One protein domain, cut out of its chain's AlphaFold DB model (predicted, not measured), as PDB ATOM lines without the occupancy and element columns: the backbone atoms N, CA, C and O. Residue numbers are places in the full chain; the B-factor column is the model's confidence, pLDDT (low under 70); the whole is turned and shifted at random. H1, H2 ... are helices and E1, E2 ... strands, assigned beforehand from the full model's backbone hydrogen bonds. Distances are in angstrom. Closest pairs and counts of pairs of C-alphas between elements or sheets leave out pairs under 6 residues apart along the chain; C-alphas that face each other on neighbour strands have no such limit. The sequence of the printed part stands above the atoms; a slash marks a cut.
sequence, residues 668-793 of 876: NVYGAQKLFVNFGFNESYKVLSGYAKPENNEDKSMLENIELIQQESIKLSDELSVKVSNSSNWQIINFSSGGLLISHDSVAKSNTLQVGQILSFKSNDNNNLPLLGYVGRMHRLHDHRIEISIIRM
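What this domain is: This is residues 668 to 793 of the 876 residues of an uncharacterized protein of hydrothermal vent metagenome (UniProt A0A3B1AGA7). The model is a closed barrel of six antiparallel strands, E1 to E6, with a helical hairpin beside it: H1 packs on the outside of the barrel over E4, and the longer H2 folds back from H1 and runs past the barrel without being on it. Round the ring run E1, E2, E3, E6, E5, E4 and back to E1. The printed part has 126 residues, with two named helices and six named strands in the order E1, H1, H2, E2, E3, E4, E5, E6, and its class is mixed, helices and strands. The whole is compact, with a radius of gyration of the C-alphas of 14.6 A, and spans 44 by 39 by 27 A.

How they stand to each other: Start in the barrel with E1, residues 674 to 679, which has E2, residues 730 to 736, on one side and E4, residues 758 to 763, on the other side. The pairing of E1 is staggered: look for E2 beside residues 674 to 675, with N 675 and O 730 at 2.9 A, and for E4 beside residues 675 to 679, with N 678 and O 760 at 2.8 A. E2 and E3, residues 739 to 744, form a hairpin at an angle of 158 degrees between their directions, with N 733 and O 741 at 2.8 A. On the other side of E3 is E6, residues 785 to 792, antiparallel at 160 degrees, with N 742 and O 788 at 2.9 A. E6 and E5, residues 771 to 782, form a hairpin, with N 787 and O 779 at 2.8 A. E5 bends by 66 degrees at residue 774, and its residues 771 to 774 are beside E4, where N 761 and O 771 are at 2.9 A; E4 and E5 are a hairpin too. E4, E5 and E6 make a meander, each strand the antiparallel neighbour of the one before. With E3 they make a Greek key, four strands in a row of which the first is the antiparallel neighbour of the fourth. Outside the barrel, look for H1, residues 681 to 692, which is on it at a height over the sheet of 9.3 A. H1 lies over E4, and only just not over E1, on which 2 of its C-alphas fall; on the local plane it runs along the strands, at 20 degrees to E4. The closest C-alphas of H1 and E4 are those of Ser 684 and Ser 760, 5.0 A apart. H2, residues 697 to 719, is not on the barrel; H1 touches it with residues 687 to 691 alone, the closest C-alphas being those of Gly 690 and Leu 703, 5.8 A apart. The two run opposite ways at a steep tilt of 44 degrees and form a helical hairpin. In both helices every O i to N i+4 pair is within hydrogen-bond range.

Where its parts are: Find C-alpha 674 at (9.241, 8.048, 92.530), where E1 begins; its six residues cover 15.9 A. H1 covers 16.6 A over 12 residues. H2 begins at C-alpha 697, at (-0.362, 29.046, 79.305), and covers 30.6 A over 23 residues, with a kink of 26 degrees near residue 707. E2 covers 16.6 A, E3 16.7 A, E4 17.1 A, and E5, the longest strand, 28.4 A. E6 covers 22.1 A and ends at C-alpha 792, at (16.446, 3.166, 77.519).

The domain as a whole: The two C-alphas farthest apart are those of Glu 695 and His 782, at 44.8 A. The printed part has no cut, and the long link is E3 to E4, residues 745 to 757. The mean pLDDT of the printed part is 77.7; look for values under 70 at residues 694 to 703, 705 to 729 and 746 to 751 and at residues 671 and 766.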
ATOM      1  N   ASN A 668      21.916  -0.275  92.581       88.19
ATOM      2  CA  ASN A 668      20.722  -0.410  93.410       88.19
ATOM      3  C   ASN A 668      20.363   0.966  93.971       88.19
ATOM      4  O   ASN A 668      21.243   1.706  94.419       88.19
ATOM      5  N   VAL A 669      19.080   1.313  93.914       84.88
ATOM      6  CA  VAL A 669      18.577   2.563  94.483       84.88
ATOM      7  C   VAL A 669      18.044   2.250  95.870       84.88
ATOM      8  O   VAL A 669      17.059   1.535  96.024       84.88
ATOM      9  N   TYR A 670      18.718   2.769  96.891       78.44
ATOM     10  CA  TYR A 670      18.238   2.689  98.263       78.44
ATOM     11  C   TYR A 670      17.285   3.863  98.506       78.44
ATOM     12  O   TYR A 670      17.722   5.001  98.664       78.44
ATOM     13  N   GLY A 671      15.981   3.590  98.493       68.81
ATOM     14  CA  GLY A 671      14.929   4.580  98.731       68.81
ATOM     15  C   GLY A 671      13.842   4.563  97.659       68.81
ATOM     16  O   GLY A 671      14.083   4.205  96.510       68.81
ATOM     17  N   ALA A 672      12.626   4.960  98.037       73.88
ATOM     18  CA  ALA A 672      11.479   5.016  97.135       73.88
ATOM     19  C   ALA A 672      11.557   6.252  96.217       73.88
ATOM     20  O   ALA A 672      10.761   7.184  96.352       73.88
ATOM     21  N   GLN A 673      12.534   6.286  95.302       83.50
ATOM     22  CA  GLN A 673      12.569   7.322  94.274       83.50
ATOM     23  C   GLN A 673      11.376   7.111  93.337       83.50
ATOM     24  O   GLN A 673      11.275   6.079  92.665       83.50
ATOM     25  N   LYS A 674      10.458   8.081  93.341       84.88
ATOM     26  CA  LYS A 674       9.241   8.048  92.530       84.88
ATOM     27  C   LYS A 674       9.580   8.352  91.073       84.88
ATOM     28  O   LYS A 674      10.300   9.310  90.783       84.88
ATOM     29  N   LEU A 675       9.032   7.551  90.169       90.00
ATOM     30  CA  LEU A 675       9.178   7.718  88.732       90.00
ATOM     31  C   LEU A 675       7.807   7.940  88.089       90.00
ATOM     32  O   LEU A 675       6.883   7.159  88.302       90.00
ATOM     33  N   PHE A 676       7.688   8.969  87.255       89.38
ATOM     34  CA  PHE A 676       6.534   9.112  86.373       89.38
ATOM     35  C   PHE A 676       6.775   8.305  85.109       89.38
ATOM     36  O   PHE A 676       7.825   8.454  84.484       89.38
ATOM     37  N   VAL A 677       5.817   7.454  84.742       90.94
ATOM     38  CA  VAL A 677       5.914   6.570  83.578       90.94
ATOM     39  C   VAL A 677       4.609   6.620  82.797       90.94
ATOM     40  O   VAL A 677       3.544   6.372  83.357       90.94
ATOM     41  N   ASN A 678       4.707   6.904  81.501       91.50
ATOM     42  CA  ASN A 678       3.578   6.957  80.578       91.50
ATOM     43  C   ASN A 678       3.765   5.894  79.501       91.50
ATOM     44  O   ASN A 678       4.693   5.984  78.698       91.50
ATOM     45  N   PHE A 679       2.896   4.885  79.500       90.56
ATOM     46  CA  PHE A 679       2.972   3.743  78.592       90.56
ATOM     47  C   PHE A 679       2.167   3.981  77.313       90.56
ATOM     48  O   PHE A 679       1.041   4.474  77.356       90.56
ATOM     49  N   GLY A 680       2.726   3.559  76.183       92.06
ATOM     50  CA  GLY A 680       2.129   3.671  74.857       92.06
ATOM     51  C   GLY A 680       2.656   4.866  74.065       92.06
ATOM     52  O   GLY A 680       3.101   5.873  74.619       92.06
ATOM     53  N   PHE A 681       2.589   4.745  72.737       94.06
ATOM     54  CA  PHE A 681       3.091   5.761  71.811       94.06
ATOM     55  C   PHE A 681       2.347   7.087  71.962       94.06
ATOM     56  O   PHE A 681       2.980   8.117  72.158       94.06
ATOM     57  N   ASN A 682       1.012   7.053  71.954       92.50
ATOM     58  CA  ASN A 682       0.187   8.259  72.041       92.50
ATOM     59  C   ASN A 682       0.390   9.012  73.359       92.50
ATOM     60  O   ASN A 682       0.529  10.231  73.347       92.50
ATOM     61  N   GLU A 683       0.454   8.303  74.488       91.00
ATOM     62  CA  GLU A 683       0.686   8.936  75.792       91.00
ATOM     63  C   GLU A 683       2.109   9.491  75.900       91.00
ATOM     64  O   GLU A 683       2.304  10.612  76.366       91.00
ATOM     65  N   SER A 684       3.103   8.768  75.375       94.31
ATOM     66  CA  SER A 684       4.477   9.275  75.288       94.31
ATOM     67  C   SER A 684       4.567  10.523  74.409       94.31
ATOM     68  O   SER A 684       5.194  11.502  74.799       94.31
ATOM     69  N   TYR A 685       3.902  10.522  73.252       95.38
ATOM     70  CA  TYR A 685       3.848  11.662  72.341       95.38
ATOM     71  C   TYR A 685       3.187  12.883  72.994       95.38
ATOM     72  O   TYR A 685       3.757  13.971  72.946       95.38
ATOM     73  N   LYS A 686       2.031  12.706  73.652       91.88
ATOM     74  CA  LYS A 686       1.329  13.782  74.375       91.88
ATOM     75  C   LYS A 686       2.224  14.420  75.433       91.88
ATOM     76  O   LYS A 686       2.375  15.640  75.441       91.88
ATOM     77  N   VAL A 687       2.869  13.601  76.266       91.19
ATOM     78  CA  VAL A 687       3.798  14.078  77.301       91.19
ATOM     79  C   VAL A 687       4.927  14.877  76.658       91.19
ATOM     80  O   VAL A 687       5.136  16.029  77.023       91.19
ATOM     81  N   LEU A 688       5.602  14.323  75.646       94.12
ATOM     82  CA  LEU A 688       6.681  15.021  74.938       94.12
ATOM     83  C   LEU A 688       6.222  16.343  74.306       94.12
ATOM     84  O   LEU A 688       6.964  17.324  74.350       94.12
ATOM     85  N   SER A 689       5.006  16.385  73.759       91.94
ATOM     86  CA  SER A 689       4.448  17.585  73.129       91.94
ATOM     87  C   SER A 689       4.179  18.713  74.120       91.94
ATOM     88  O   SER A 689       4.490  19.865  73.818       91.94
ATOM     89  N   GLY A 690       3.714  18.386  75.329       89.00
ATOM     90  CA  GLY A 690       3.505  19.373  76.386       89.00
ATOM     91  C   GLY A 690       4.809  20.036  76.837       89.00
ATOM     92  O   GLY A 690       4.847  21.239  77.083       89.00
ATOM     93  N   TYR A 691       5.914  19.283  76.892       88.06
ATOM     94  CA  TYR A 691       7.213  19.821  77.321       88.06
ATOM     95  C   TYR A 691       7.866  20.763  76.302       88.06
ATOM     96  O   TYR A 691       8.746  21.542  76.670       88.06
ATOM     97  N   ALA A 692       7.468  20.708  75.032       84.31
ATOM     98  CA  ALA A 692       8.144  21.458  73.984       84.31
ATOM     99  C   ALA A 692       7.649  22.905  73.800       84.31
ATOM    100  O   ALA A 692       8.353  23.708  73.184       84.31
ATOM    101  N   LYS A 693       6.478  23.268  74.345       72.69
ATOM    102  CA  LYS A 693       5.891  24.619  74.246       72.69
ATOM    103  C   LYS A 693       5.635  25.248  75.627       72.69
ATOM    104  O   LYS A 693       4.491  25.515  75.981       72.69
ATOM    105  N   PRO A 694       6.676  25.540  76.429       62.59
ATOM    106  CA  PRO A 694       6.487  26.058  77.787       62.59
ATOM    107  C   PRO A 694       5.903  27.485  77.860       62.59
ATOM    108  O   PRO A 694       5.573  27.939  78.958       62.59
ATOM    109  N   GLU A 695       5.809  28.208  76.736       61.88
ATOM    110  CA  GLU A 695       5.399  29.623  76.691       61.88
ATOM    111  C   GLU A 695       3.882  29.838  76.548       61.88
ATOM    112  O   GLU A 695       3.387  30.898  76.930       61.88
ATOM    113  N   ASN A 696       3.122  28.840  76.086       63.69
ATOM    114  CA  ASN A 696       1.664  28.933  76.036       63.69
ATOM    115  C   ASN A 696       1.056  28.472  77.367       63.69
ATOM    116  O   ASN A 696       1.187  27.312  77.758       63.69
ATOM    117  N   ASN A 697       0.338  29.368  78.053       64.31
ATOM    118  CA  ASN A 697      -0.362  29.046  79.305       64.31
ATOM    119  C   ASN A 697      -1.373  27.887  79.155       64.31
ATOM    120  O   ASN A 697      -1.625  27.180  80.126       64.31
ATOM    121  N   GLU A 698      -1.917  27.665  77.953       64.06
ATOM    122  CA  GLU A 698      -2.810  26.534  77.652       64.06
ATOM    123  C   GLU A 698      -2.081  25.178  77.627       64.06
ATOM    124  O   GLU A 698      -2.642  24.170  78.046       64.06
ATOM    125  N   ASP A 699      -0.812  25.134  77.211       61.56
ATOM    126  CA  ASP A 699      -0.039  23.885  77.156       61.56
ATOM    127  C   ASP A 699       0.503  23.505  78.548       61.56
ATOM    128  O   ASP A 699       0.535  22.327  78.915       61.56
ATOM    129  N   LYS A 700       0.849  24.505  79.375       65.19
ATOM    130  CA  LYS A 700       1.133  24.292  80.806       65.19
ATOM    131  C   LYS A 700      -0.085  23.765  81.549       65.19
ATOM    132  O   LYS A 700       0.056  22.810  82.306       65.19
ATOM    133  N   SER A 701      -1.263  24.339  81.298       65.12
ATOM    134  CA  SER A 701      -2.491  23.824  81.899       65.12
ATOM    135  C   SER A 701      -2.815  22.428  81.379       65.12
ATOM    136  O   SER A 701      -3.281  21.617  82.157       65.12
ATOM    137  N   MET A 702      -2.504  22.081  80.124       67.06
ATOM    138  CA  MET A 702      -2.663  20.711  79.622       67.06
ATOM    139  C   MET A 702      -1.720  19.715  80.310       67.06
ATOM    140  O   MET A 702      -2.166  18.627  80.655       67.06
ATOM    141  N   LEU A 703      -0.445  20.056  80.535       66.12
ATOM    142  CA  LEU A 703       0.489  19.212  81.298       66.12
ATOM    143  C   LEU A 703       0.047  19.048  82.751       66.12
ATOM    144  O   LEU A 703      -0.016  17.923  83.241       66.12
ATOM    145  N   GLU A 704      -0.294  20.159  83.408       70.31
ATOM    146  CA  GLU A 704      -0.841  20.144  84.762       70.31
ATOM    147  C   GLU A 704      -2.135  19.339  84.791       70.31
ATOM    148  O   GLU A 704      -2.275  18.505  85.664       70.31
ATOM    149  N   ASN A 705      -3.019  19.471  83.800       65.88
ATOM    150  CA  ASN A 705      -4.249  18.694  83.682       65.88
ATOM    151  C   ASN A 705      -3.982  17.228  83.362       65.88
ATOM    152  O   ASN A 705      -4.739  16.399  83.823       65.88
ATOM    153  N   ILE A 706      -2.954  16.852  82.600       66.19
ATOM    154  CA  ILE A 706      -2.611  15.436  82.388       66.19
ATOM    155  C   ILE A 706      -2.073  14.850  83.688       66.19
ATOM    156  O   ILE A 706      -2.506  13.771  84.080       66.19
ATOM    157  N   GLU A 707      -1.179  15.552  84.384       66.38
ATOM    158  CA  GLU A 707      -0.706  15.131  85.705       66.38
ATOM    159  C   GLU A 707      -1.860  15.094  86.716       66.38
ATOM    160  O   GLU A 707      -1.948  14.153  87.502       66.38
ATOM    161  N   LEU A 708      -2.783  16.054  86.660       66.75
ATOM    162  CA  LEU A 708      -3.940  16.162  87.540       66.75
ATOM    163  C   LEU A 708      -5.004  15.126  87.191       66.75
ATOM    164  O   LEU A 708      -5.512  14.516  88.108       66.75
ATOM    165  N   ILE A 709      -5.266  14.828  85.916       62.34
ATOM    166  CA  ILE A 709      -6.148  13.748  85.439       62.34
ATOM    167  C   ILE A 709      -5.521  12.398  85.743       62.34
ATOM    168  O   ILE A 709      -6.245  11.470  86.067       62.34
ATOM    169  N   GLN A 710      -4.202  12.240  85.672       60.22
ATOM    170  CA  GLN A 710      -3.556  11.021  86.149       60.22
ATOM    171  C   GLN A 710      -3.732  10.907  87.659       60.22
ATOM    172  O   GLN A 710      -4.193   9.876  88.133       60.22
ATOM    173  N   GLN A 711      -3.473  11.975  88.413       59.91
ATOM    174  CA  GLN A 711      -3.720  12.018  89.853       59.91
ATOM    175  C   GLN A 711      -5.206  11.844  90.210       59.91
ATOM    176  O   GLN A 711      -5.499  11.253  91.241       59.91
ATOM    177  N   GLU A 712      -6.144  12.314  89.391       53.16
ATOM    178  CA  GLU A 712      -7.592  12.262  89.613       53.16
ATOM    179  C   GLU A 712      -8.201  10.963  89.117       53.16
ATOM    180  O   GLU A 712      -9.050  10.421  89.796       53.16
ATOM    181  N   SER A 713      -7.732  10.388  88.014       50.69
ATOM    182  CA  SER A 713      -8.070   9.019  87.605       50.69
ATOM    183  C   SER A 713      -7.556   8.026  88.645       50.69
ATOM    184  O   SER A 713      -8.205   7.016  88.903       50.69
ATOM    185  N   ILE A 714      -6.428   8.337  89.299       53.81
ATOM    186  CA  ILE A 714      -5.933   7.630  90.488       53.81
ATOM    187  C   ILE A 714      -6.857   7.886  91.691       53.81
ATOM    188  O   ILE A 714      -7.303   6.930  92.306       53.81
ATOM    189  N   LYS A 715      -7.258   9.129  91.984       45.41
ATOM    190  CA  LYS A 715      -8.179   9.424  93.105       45.41
ATOM    191  C   LYS A 715      -9.586   8.846  92.923       45.41
ATOM    192  O   LYS A 715     -10.113   8.283  93.865       45.41
ATOM    193  N   LEU A 716     -10.177   8.925  91.734       45.50
ATOM    194  CA  LEU A 716     -11.475   8.337  91.376       45.50
ATOM    195  C   LEU A 716     -11.402   6.810  91.375       45.50
ATOM    196  O   LEU A 716     -12.378   6.124  91.677       45.50
ATOM    197  N   SER A 717     -10.229   6.249  91.064       45.19
ATOM    198  CA  SER A 717     -10.012   4.822  91.245       45.19
ATOM    199  C   SER A 717      -9.798   4.408  92.699       45.19
ATOM    200  O   SER A 717     -10.268   3.319  93.036       45.19
ATOM    201  N   ASP A 718      -9.181   5.262  93.517       39.00
ATOM    202  CA  ASP A 718      -9.008   5.135  94.970       39.00
ATOM    203  C   ASP A 718     -10.297   5.445  95.760       39.00
ATOM    204  O   ASP A 718     -10.458   4.987  96.889       39.00
ATOM    205  N   GLU A 719     -11.266   6.171  95.198       41.50
ATOM    206  CA  GLU A 719     -12.571   6.401  95.842       41.50
ATOM    207  C   GLU A 719     -13.451   5.140  95.830       41.50
ATOM    208  O   GLU A 719     -14.261   4.947  96.736       41.50
ATOM    209  N   LEU A 720     -13.213   4.221  94.885       43.47
ATOM    210  CA  LEU A 720     -13.782   2.865  94.879       43.47
ATOM    211  C   LEU A 720     -12.895   1.822  95.595       43.47
ATOM    212  O   LEU A 720     -13.342   0.698  95.820       43.47
ATOM    213  N   SER A 721     -11.666   2.177  95.992       39.06
ATOM    214  CA  SER A 721     -10.761   1.340  96.796       39.06
ATOM    215  C   SER A 721     -10.026   2.188  97.840       39.06
ATOM    216  O   SER A 721      -8.943   2.707  97.592       39.06
ATOM    217  N   VAL A 722     -10.671   2.333  99.000       38.66
ATOM    218  CA  VAL A 722     -10.274   3.091 100.200       38.66
ATOM    219  C   VAL A 722      -8.763   3.372 100.339       38.66
ATOM    220  O   VAL A 722      -7.978   2.493 100.666       38.66
ATOM    221  N   LYS A 723      -8.393   4.656 100.212       38.06
ATOM    222  CA  LYS A 723      -7.212   5.333 100.801       38.06
ATOM    223  C   LYS A 723      -5.864   4.573 100.765       38.06
ATOM    224  O   LYS A 723      -5.138   4.578 101.765       38.06
ATOM    225  N   VAL A 724      -5.417   4.102  99.600       38.41
ATOM    226  CA  VAL A 724      -3.969   4.003  99.327       38.41
ATOM    227  C   VAL A 724      -3.494   5.374  98.853       38.41
ATOM    228  O   VAL A 724      -3.474   5.699  97.677       38.41
ATOM    229  N   SER A 725      -3.123   6.231  99.799       35.00
ATOM    230  CA  SER A 725      -2.522   7.526  99.478       35.00
ATOM    231  C   SER A 725      -1.130   7.315  98.892       35.00
ATOM    232  O   SER A 725      -0.157   7.262  99.637       35.00
ATOM    233  N   ASN A 726      -1.029   7.185  97.567       36.78
ATOM    234  CA  ASN A 726       0.165   7.526  96.799       36.78
ATOM    235  C   ASN A 726      -0.106   7.478  95.284       36.78
ATOM    236  O   ASN A 726      -0.283   6.410  94.708       36.78
ATOM    237  N   SER A 727      -0.026   8.655  94.651       42.44
ATOM    238  CA  SER A 727       0.378   8.879  93.250       42.44
ATOM    239  C   SER A 727       1.179   7.707  92.670       42.44
ATOM    240  O   SER A 727       2.121   7.308  93.344       42.44
ATOM    241  N   SER A 728       0.864   7.217  91.465       56.28
ATOM    242  CA  SER A 728       1.602   6.213  90.664       56.28
ATOM    243  C   SER A 728       3.071   6.001  91.085       56.28
ATOM    244  O   SER A 728       4.008   6.540  90.499       56.28
ATOM    245  N   ASN A 729       3.289   5.223  92.149       68.50
ATOM    246  CA  ASN A 729       4.596   5.087  92.783       68.50
ATOM    247  C   ASN A 729       5.358   3.979  92.059       68.50
ATOM    248  O   ASN A 729       5.625   2.921  92.627       68.50
ATOM    249  N   TRP A 730       5.706   4.206  90.792       87.19
ATOM    250  CA  TRP A 730       6.762   3.402  90.194       87.19
ATOM    251  C   TRP A 730       8.033   3.686  90.983       87.19
ATOM    252  O   TRP A 730       8.530   4.813  91.007       87.19
ATOM    253  N   GLN A 731       8.516   2.666  91.680       90.56
ATOM    254  CA  GLN A 731       9.741   2.743  92.456       90.56
ATOM    255  C   GLN A 731      10.877   2.199  91.612       90.56
ATOM    256  O   GLN A 731      10.778   1.096  91.075       90.56
ATOM    257  N   ILE A 732      11.962   2.956  91.499       93.25
ATOM    258  CA  ILE A 732      13.177   2.457  90.861       93.25
ATOM    259  C   ILE A 732      13.833   1.456  91.816       93.25
ATOM    260  O   ILE A 732      14.230   1.821  92.915       93.25
ATOM    261  N   ILE A 733      13.966   0.201  91.386       92.88
ATOM    262  CA  ILE A 733      14.708  -0.833  92.122       92.88
ATOM    263  C   ILE A 733      16.204  -0.670  91.840       92.88
ATOM    264  O   ILE A 733      17.039  -0.603  92.741       92.88
ATOM    265  N   ASN A 734      16.561  -0.611  90.557       93.31
ATOM    266  CA  ASN A 734      17.932  -0.386  90.119       93.31
ATOM    267  C   ASN A 734      17.977   0.249  88.731       93.31
ATOM    268  O   ASN A 734      17.009   0.211  87.971       93.31
ATOM    269  N   PHE A 735      19.122   0.827  88.387       93.81
ATOM    270  CA  PHE A 735      19.343   1.410  87.069       93.81
ATOM    271  C   PHE A 735      20.758   1.146  86.554       93.81
ATOM    272  O   PHE A 735      21.668   0.740  87.281       93.81
ATOM    273  N   SER A 736      20.928   1.353  85.256       92.31
ATOM    274  CA  SER A 736      22.196   1.292  84.534       92.31
ATOM    275  C   SER A 736      22.171   2.298  83.383       92.31
ATOM    276  O   SER A 736      21.134   2.903  83.108       92.31
ATOM    277  N   SER A 737      23.282   2.442  82.662       87.19
ATOM    278  CA  SER A 737      23.324   3.247  81.432       87.19
ATOM    279  C   SER A 737      22.302   2.789  80.384       87.19
ATOM    280  O   SER A 737      21.744   3.622  79.678       87.19
ATOM    281  N   GLY A 738      22.034   1.480  80.306       89.06
ATOM    282  CA  GLY A 738      21.143   0.886  79.307       89.06
ATOM    283  C   GLY A 738      19.665   0.810  79.701       89.06
ATOM    284  O   GLY A 738      18.841   0.429  78.873       89.06
ATOM    285  N   GLY A 739      19.290   1.133  80.943       93.75
ATOM    286  CA  GLY A 739      17.899   0.972  81.368       93.75
ATOM    287  C   GLY A 739      17.660   0.969  82.872       93.75
ATOM    288  O   GLY A 739      18.597   1.071  83.669       93.75
ATOM    289  N   LEU A 740      16.390   0.815  83.239       95.38
ATOM    290  CA  LEU A 740      15.889   0.821  84.614       95.38
ATOM    291  C   LEU A 740      15.139  -0.472  84.919       95.38
ATOM    292  O   LEU A 740      14.546  -1.079  84.032       95.38
ATOM    293  N   LEU A 741      15.141  -0.871  86.182       95.25
ATOM    294  CA  LEU A 741      14.181  -1.813  86.738       95.25
ATOM    295  C   LEU A 741      13.300  -1.038  87.705       95.25
ATOM    296  O   LEU A 741      13.809  -0.429  88.648       95.25
ATOM    297  N   ILE A 742      11.999  -1.064  87.463       94.81
ATOM    298  CA  ILE A 742      11.005  -0.391  88.292       94.81
ATOM    299  C   ILE A 742      10.008  -1.404  88.840       94.81
ATOM    300  O   ILE A 742       9.800  -2.443  88.220       94.81
ATOM    301  N   SER A 743       9.379  -1.110  89.973       92.31
ATOM    302  CA  SER A 743       8.284  -1.919  90.514       92.31
ATOM    303  C   SER A 743       7.060  -1.099  90.874       92.31
ATOM    304  O   SER A 743       7.179   0.081  91.205       92.31
ATOM    305  N   HIS A 744       5.906  -1.761  90.855       88.94
ATOM    306  CA  HIS A 744       4.620  -1.203  91.252       88.94
ATOM    307  C   HIS A 744       3.782  -2.248  92.008       88.94
ATOM    308  O   HIS A 744       3.716  -3.401  91.577       88.94
ATOM    309  N   ASP A 745       3.142  -1.832  93.107       80.88
ATOM    310  CA  ASP A 745       2.406  -2.702  94.049       80.88
ATOM    311  C   ASP A 745       0.883  -2.764  93.803       80.88
ATOM    312  O   ASP A 745       0.156  -3.422  94.543       80.88
ATOM    313  N   SER A 746       0.367  -2.085  92.773       66.94
ATOM    314  CA  SER A 746      -1.059  -2.135  92.420       66.94
ATOM    315  C   SER A 746      -1.254  -2.371  90.927       66.94
ATOM    316  O   SER A 746      -0.980  -1.521  90.086       66.94
ATOM    317  N   VAL A 747      -1.711  -3.564  90.568       56.16
ATOM    318  CA  VAL A 747      -1.939  -3.954  89.166       56.16
ATOM    319  C   VAL A 747      -3.335  -3.544  88.690       56.16
ATOM    320  O   VAL A 747      -3.593  -3.514  87.492       56.16
ATOM    321  N   ALA A 748      -4.245  -3.207  89.610       52.22
ATOM    322  CA  ALA A 748      -5.678  -3.293  89.349       52.22
ATOM    323  C   ALA A 748      -6.200  -2.370  88.231       52.22
ATOM    324  O   ALA A 748      -7.284  -2.633  87.713       52.22
ATOM    325  N   LYS A 749      -5.475  -1.307  87.848       54.50
ATOM    326  CA  LYS A 749      -5.962  -0.306  86.876       54.50
ATOM    327  C   LYS A 749      -4.895   0.291  85.947       54.50
ATOM    328  O   LYS A 749      -5.169   1.284  85.278       54.50
ATOM    329  N   SER A 750      -3.680  -0.263  85.878       53.09
ATOM    330  CA  SER A 750      -2.690   0.264  84.926       53.09
ATOM    331  C   SER A 750      -3.137  -0.029  83.492       53.09
ATOM    332  O   SER A 750      -3.559  -1.152  83.213       53.09
ATOM    333  N   ASN A 751      -2.998   0.953  82.592       59.44
ATOM    334  CA  ASN A 751      -3.092   0.774  81.137       59.44
ATOM    335  C   ASN A 751      -2.458  -0.550  80.697       59.44
ATOM    336  O   ASN A 751      -1.517  -1.018  81.327       59.44
ATOM    337  N   THR A 752      -2.940  -1.137  79.601       72.31
ATOM    338  CA  THR A 752      -2.459  -2.429  79.094       72.31
ATOM    339  C   THR A 752      -0.937  -2.431  78.936       72.31
ATOM    340  O   THR A 752      -0.413  -1.866  77.974       72.31
ATOM    341  N   LEU A 753      -0.237  -3.035  79.896       83.06
ATOM    342  CA  LEU A 753       1.213  -3.154  79.883       83.06
ATOM    343  C   LEU A 753       1.587  -4.325  78.984       83.06
ATOM    344  O   LEU A 753       1.085  -5.437  79.162       83.06
ATOM    345  N   GLN A 754       2.461  -4.079  78.013       85.88
ATOM    346  CA  GLN A 754       2.932  -5.111  77.094       85.88
ATOM    347  C   GLN A 754       4.441  -5.026  76.904       85.88
ATOM    348  O   GLN A 754       5.027  -3.941  76.915       85.88
ATOM    349  N   VAL A 755       5.082  -6.176  76.701       89.62
ATOM    350  CA  VAL A 755       6.502  -6.203  76.349       89.62
ATOM    351  C   VAL A 755       6.680  -5.631  74.944       89.62
ATOM    352  O   VAL A 755       5.900  -5.913  74.042       89.62
ATOM    353  N   GLY A 756       7.697  -4.791  74.768       90.19
ATOM    354  CA  GLY A 756       7.951  -4.044  73.540       90.19
ATOM    355  C   GLY A 756       7.215  -2.707  73.449       90.19
ATOM    356  O   GLY A 756       7.538  -1.927  72.560       90.19
ATOM    357  N   GLN A 757       6.291  -2.403  74.365       91.38
ATOM    358  CA  GLN A 757       5.552  -1.140  74.363       91.38
ATOM    359  C   GLN A 757       6.485   0.042  74.653       91.38
ATOM    360  O   GLN A 757       7.262   0.012  75.614       91.38
ATOM    361  N   ILE A 758       6.398   1.091  73.836       95.12
ATOM    362  CA  ILE A 758       7.124   2.342  74.070       95.12
ATOM    363  C   ILE A 758       6.567   3.067  75.291       95.12
ATOM    364  O   ILE A 758       5.371   3.001  75.575       95.12
ATOM    365  N   LEU A 759       7.429   3.768  76.010       95.62
ATOM    366  CA  LEU A 759       7.046   4.583  77.146       95.62
ATOM    367  C   LEU A 759       7.949   5.807  77.269       95.62
ATOM    368  O   LEU A 759       9.107   5.804  76.836       95.62
ATOM    369  N   SER A 760       7.419   6.840  77.910       95.25
ATOM    370  CA  SER A 760       8.201   7.976  78.386       95.25
ATOM    371  C   SER A 760       8.269   7.951  79.905       95.25
ATOM    372  O   SER A 760       7.322   7.523  80.569       95.25
ATOM    373  N   PHE A 761       9.394   8.377  80.470       94.38
ATOM    374  CA  PHE A 761       9.566   8.407  81.917       94.38
ATOM    375  C   PHE A 761      10.422   9.581  82.389       94.38
ATOM    376  O   PHE A 761      11.325  10.039  81.684       94.38
ATOM    377  N   LYS A 762      10.153  10.056  83.606       92.25
ATOM    378  CA  LYS A 762      10.861  11.178  84.238       92.25
ATOM    379  C   LYS A 762      11.015  10.930  85.740       92.25
ATOM    380  O   LYS A 762      10.070  10.500  86.399       92.25
ATOM    381  N   SER A 763      12.208  11.202  86.274       89.56
ATOM    382  CA  SER A 763      12.442  11.210  87.727       89.56
ATOM    383  C   SER A 763      11.958  12.524  88.335       89.56
ATOM    384  O   SER A 763      12.156  13.586  87.746       89.56
ATOM    385  N   ASN A 764      11.350  12.439  89.516       82.50
ATOM    386  CA  ASN A 764      10.749  13.577  90.207       82.50
ATOM    387  C   ASN A 764      11.771  14.651  90.619       82.50
ATOM    388  O   ASN A 764      11.456  15.835  90.663       82.50
ATOM    389  N   ASP A 765      13.014  14.243  90.879       77.38
ATOM    390  CA  ASP A 765      14.020  15.112  91.500       77.38
ATOM    391  C   ASP A 765      14.704  16.071  90.511       77.38
ATOM    392  O   ASP A 765      15.471  16.938  90.923       77.38
ATOM    393  N   ASN A 766      14.445  15.931  89.204       66.94
ATOM    394  CA  ASN A 766      15.142  16.690  88.171       66.94
ATOM    395  C   ASN A 766      14.175  17.414  87.225       66.94
ATOM    396  O   ASN A 766      13.273  16.806  86.647       66.94
ATOM    397  N   ASN A 767      14.486  18.678  86.914       72.94
ATOM    398  CA  ASN A 767      13.900  19.444  85.798       72.94
ATOM    399  C   ASN A 767      14.286  18.892  84.409       72.94
ATOM    400  O   ASN A 767      14.194  19.591  83.401       72.94
ATOM    401  N   ASN A 768      14.748  17.645  84.339       81.06
ATOM    402  CA  ASN A 768      15.169  17.023  83.099       81.06
ATOM    403  C   ASN A 768      13.956  16.738  82.215       81.06
ATOM    404  O   ASN A 768      12.867  16.413  82.697       81.06
ATOM    405  N   LEU A 769      14.180  16.826  80.907       88.69
ATOM    406  CA  LEU A 769      13.209  16.399  79.914       88.69
ATOM    407  C   LEU A 769      12.865  14.912  80.115       88.69
ATOM    408  O   LEU A 769      13.739  14.130  80.514       88.69
ATOM    409  N   PRO A 770      11.610  14.512  79.849       92.50
ATOM    410  CA  PRO A 770      11.227  13.105  79.832       92.50
ATOM    411  C   PRO A 770      12.131  12.306  78.882       92.50
ATOM    412  O   PRO A 770      12.467  12.741  77.781       92.50
ATOM    413  N   LEU A 771      12.526  11.118  79.329       94.25
ATOM    414  CA  LEU A 771      13.308  10.168  78.548       94.25
ATOM    415  C   LEU A 771      12.390   9.171  77.850       94.25
ATOM    416  O   LEU A 771      11.264   8.940  78.287       94.25
ATOM    417  N   LEU A 772      12.904   8.548  76.792       96.50
ATOM    418  CA  LEU A 772      12.191   7.546  76.006       96.50
ATOM    419  C   LEU A 772      12.826   6.164  76.179       96.50
ATOM    420  O   LEU A 772      14.055   6.002  76.155       96.50
ATOM    421  N   GLY A 773      11.980   5.157  76.326       96.62
ATOM    422  CA  GLY A 773      12.382   3.759  76.379       96.62
ATOM    423  C   GLY A 773      11.248   2.840  75.958       96.62
ATOM    424  O   GLY A 773      10.188   3.291  75.533       96.62
ATOM    425  N   TYR A 774      11.464   1.541  76.103       95.75
ATOM    426  CA  TYR A 774      10.411   0.545  75.927       95.75
ATOM    427  C   TYR A 774      10.463  -0.508  77.027       95.75
ATOM    428  O   TYR A 774      11.496  -0.718  77.674       95.75
ATOM    429  N   VAL A 775       9.337  -1.185  77.232       94.44
ATOM    430  CA  VAL A 775       9.218  -2.326  78.141       94.44
ATOM    431  C   VAL A 775      10.044  -3.487  77.584       94.44
ATOM    432  O   VAL A 775       9.654  -4.122  76.613       94.44
ATOM    433  N   GLY A 776      11.198  -3.775  78.179       92.69
ATOM    434  CA  GLY A 776      12.048  -4.900  77.775       92.69
ATOM    435  C   GLY A 776      11.655  -6.222  78.431       92.69
ATOM    436  O   GLY A 776      11.839  -7.286  77.850       92.69
ATOM    437  N   ARG A 777      11.127  -6.167  79.656       92.69
ATOM    438  CA  ARG A 777      10.691  -7.340  80.420       92.69
ATOM    439  C   ARG A 777       9.618  -6.941  81.411       92.69
ATOM    440  O   ARG A 777       9.739  -5.884  82.027       92.69
ATOM    441  N   MET A 778       8.662  -7.831  81.634       92.50
ATOM    442  CA  MET A 778       7.770  -7.765  82.784       92.50
ATOM    443  C   MET A 778       7.949  -9.011  83.635       92.50
ATOM    444  O   MET A 778       8.253 -10.085  83.125       92.50
ATOM    445  N   HIS A 779       7.833  -8.851  84.943       93.25
ATOM    446  CA  HIS A 779       7.926  -9.947  85.886       93.25
ATOM    447  C   HIS A 779       6.949  -9.702  87.024       93.25
ATOM    448  O   HIS A 779       7.114  -8.761  87.798       93.25
ATOM    449  N   ARG A 780       5.917 -10.534  87.124       90.69
ATOM    450  CA  ARG A 780       5.051 -10.538  88.301       90.69
ATOM    451  C   ARG A 780       5.686 -11.435  89.350       90.69
ATOM    452  O   ARG A 780       5.896 -12.618  89.109       90.69
ATOM    453  N   LEU A 781       6.032 -10.846  90.490       85.69
ATOM    454  CA  LEU A 781       6.538 -11.605  91.634       85.69
ATOM    455  C   LEU A 781       5.376 -12.266  92.378       85.69
ATOM    456  O   LEU A 781       5.451 -13.436  92.741       85.69
ATOM    457  N   HIS A 782       4.296 -11.503  92.568       79.38
ATOM    458  CA  HIS A 782       3.059 -11.901  93.238       79.38
ATOM    459  C   HIS A 782       1.865 -11.211  92.562       79.38
ATOM    460  O   HIS A 782       2.056 -10.275  91.781       79.38
ATOM    461  N   ASP A 783       0.641 -11.592  92.936       77.75
ATOM    462  CA  ASP A 783      -0.607 -11.029  92.389       77.75
ATOM    463  C   ASP A 783      -0.678  -9.491  92.461       77.75
ATOM    464  O   ASP A 783      -1.320  -8.850  91.628       77.75
ATOM    465  N   HIS A 784       0.021  -8.881  93.421       81.38
ATOM    466  CA  HIS A 784      -0.013  -7.437  93.650       81.38
ATOM    467  C   HIS A 784       1.213  -6.688  93.126       81.38
ATOM    468  O   HIS A 784       1.123  -5.487  92.906       81.38
ATOM    469  N   ARG A 785       2.343  -7.356  92.867       87.19
ATOM    470  CA  ARG A 785       3.596  -6.664  92.533       87.19
ATOM    471  C   ARG A 785       4.118  -7.049  91.160       87.19
ATOM    472  O   ARG A 785       4.425  -8.215  90.903       87.19
ATOM    473  N   ILE A 786       4.285  -6.041  90.310       89.81
ATOM    474  CA  ILE A 786       4.921  -6.169  89.000       89.81
ATOM    475  C   ILE A 786       6.241  -5.408  88.976       89.81
ATOM    476  O   ILE A 786       6.329  -4.258  89.404       89.81
ATOM    477  N   GLU A 787       7.269  -6.057  88.451       93.88
ATOM    478  CA  GLU A 787       8.538  -5.449  88.093       93.88
ATOM    479  C   GLU A 787       8.625  -5.297  86.576       93.88
ATOM    480  O   GLU A 787       8.294  -6.211  85.818       93.88
ATOM    481  N   ILE A 788       9.106  -4.144  86.126       94.25
ATOM    482  CA  ILE A 788       9.273  -3.828  84.713       94.25
ATOM    483  C   ILE A 788      10.713  -3.413  84.468       94.25
ATOM    484  O   ILE A 788      11.221  -2.469  85.074       94.25
ATOM    485  N   SER A 789      11.373  -4.100  83.540       95.50
ATOM    486  CA  SER A 789      12.647  -3.634  83.004       95.50
ATOM    487  C   SER A 789      12.369  -2.716  81.824       95.50
ATOM    488  O   SER A 789      11.837  -3.153  80.805       95.50
ATOM    489  N   ILE A 790      12.784  -1.462  81.939       95.94
ATOM    490  CA  ILE A 790      12.766  -0.477  80.862       95.94
ATOM    491  C   ILE A 790      14.130  -0.490  80.183       95.94
ATOM    492  O   ILE A 790      15.153  -0.317  80.851       95.94
ATOM    493  N   ILE A 791      14.152  -0.660  78.864       95.38
ATOM    494  CA  ILE A 791      15.352  -0.451  78.051       95.38
ATOM    495  C   ILE A 791      15.318   0.991  77.558       95.38
ATOM    496  O   ILE A 791      14.372   1.409  76.886       95.38
ATOM    497  N   ARG A 792      16.337   1.767  77.933       95.44
ATOM    498  CA  ARG A 792      16.446   3.166  77.519       95.44
ATOM    499  C   ARG A 792      16.824   3.204  76.042       95.44
ATOM    500  O   ARG A 792      17.816   2.598  75.652       95.44
ATOM    501  N   MET A 793      16.042   3.928  75.247       95.38
ATOM    502  CA  MET A 793      16.319   4.106  73.820       95.38
ATOM    503  C   MET A 793      17.087   5.391  73.555       95.38
ATOM    504  O   MET A 793      17.992   5.400  72.728       95.38
TER     505      MET A 793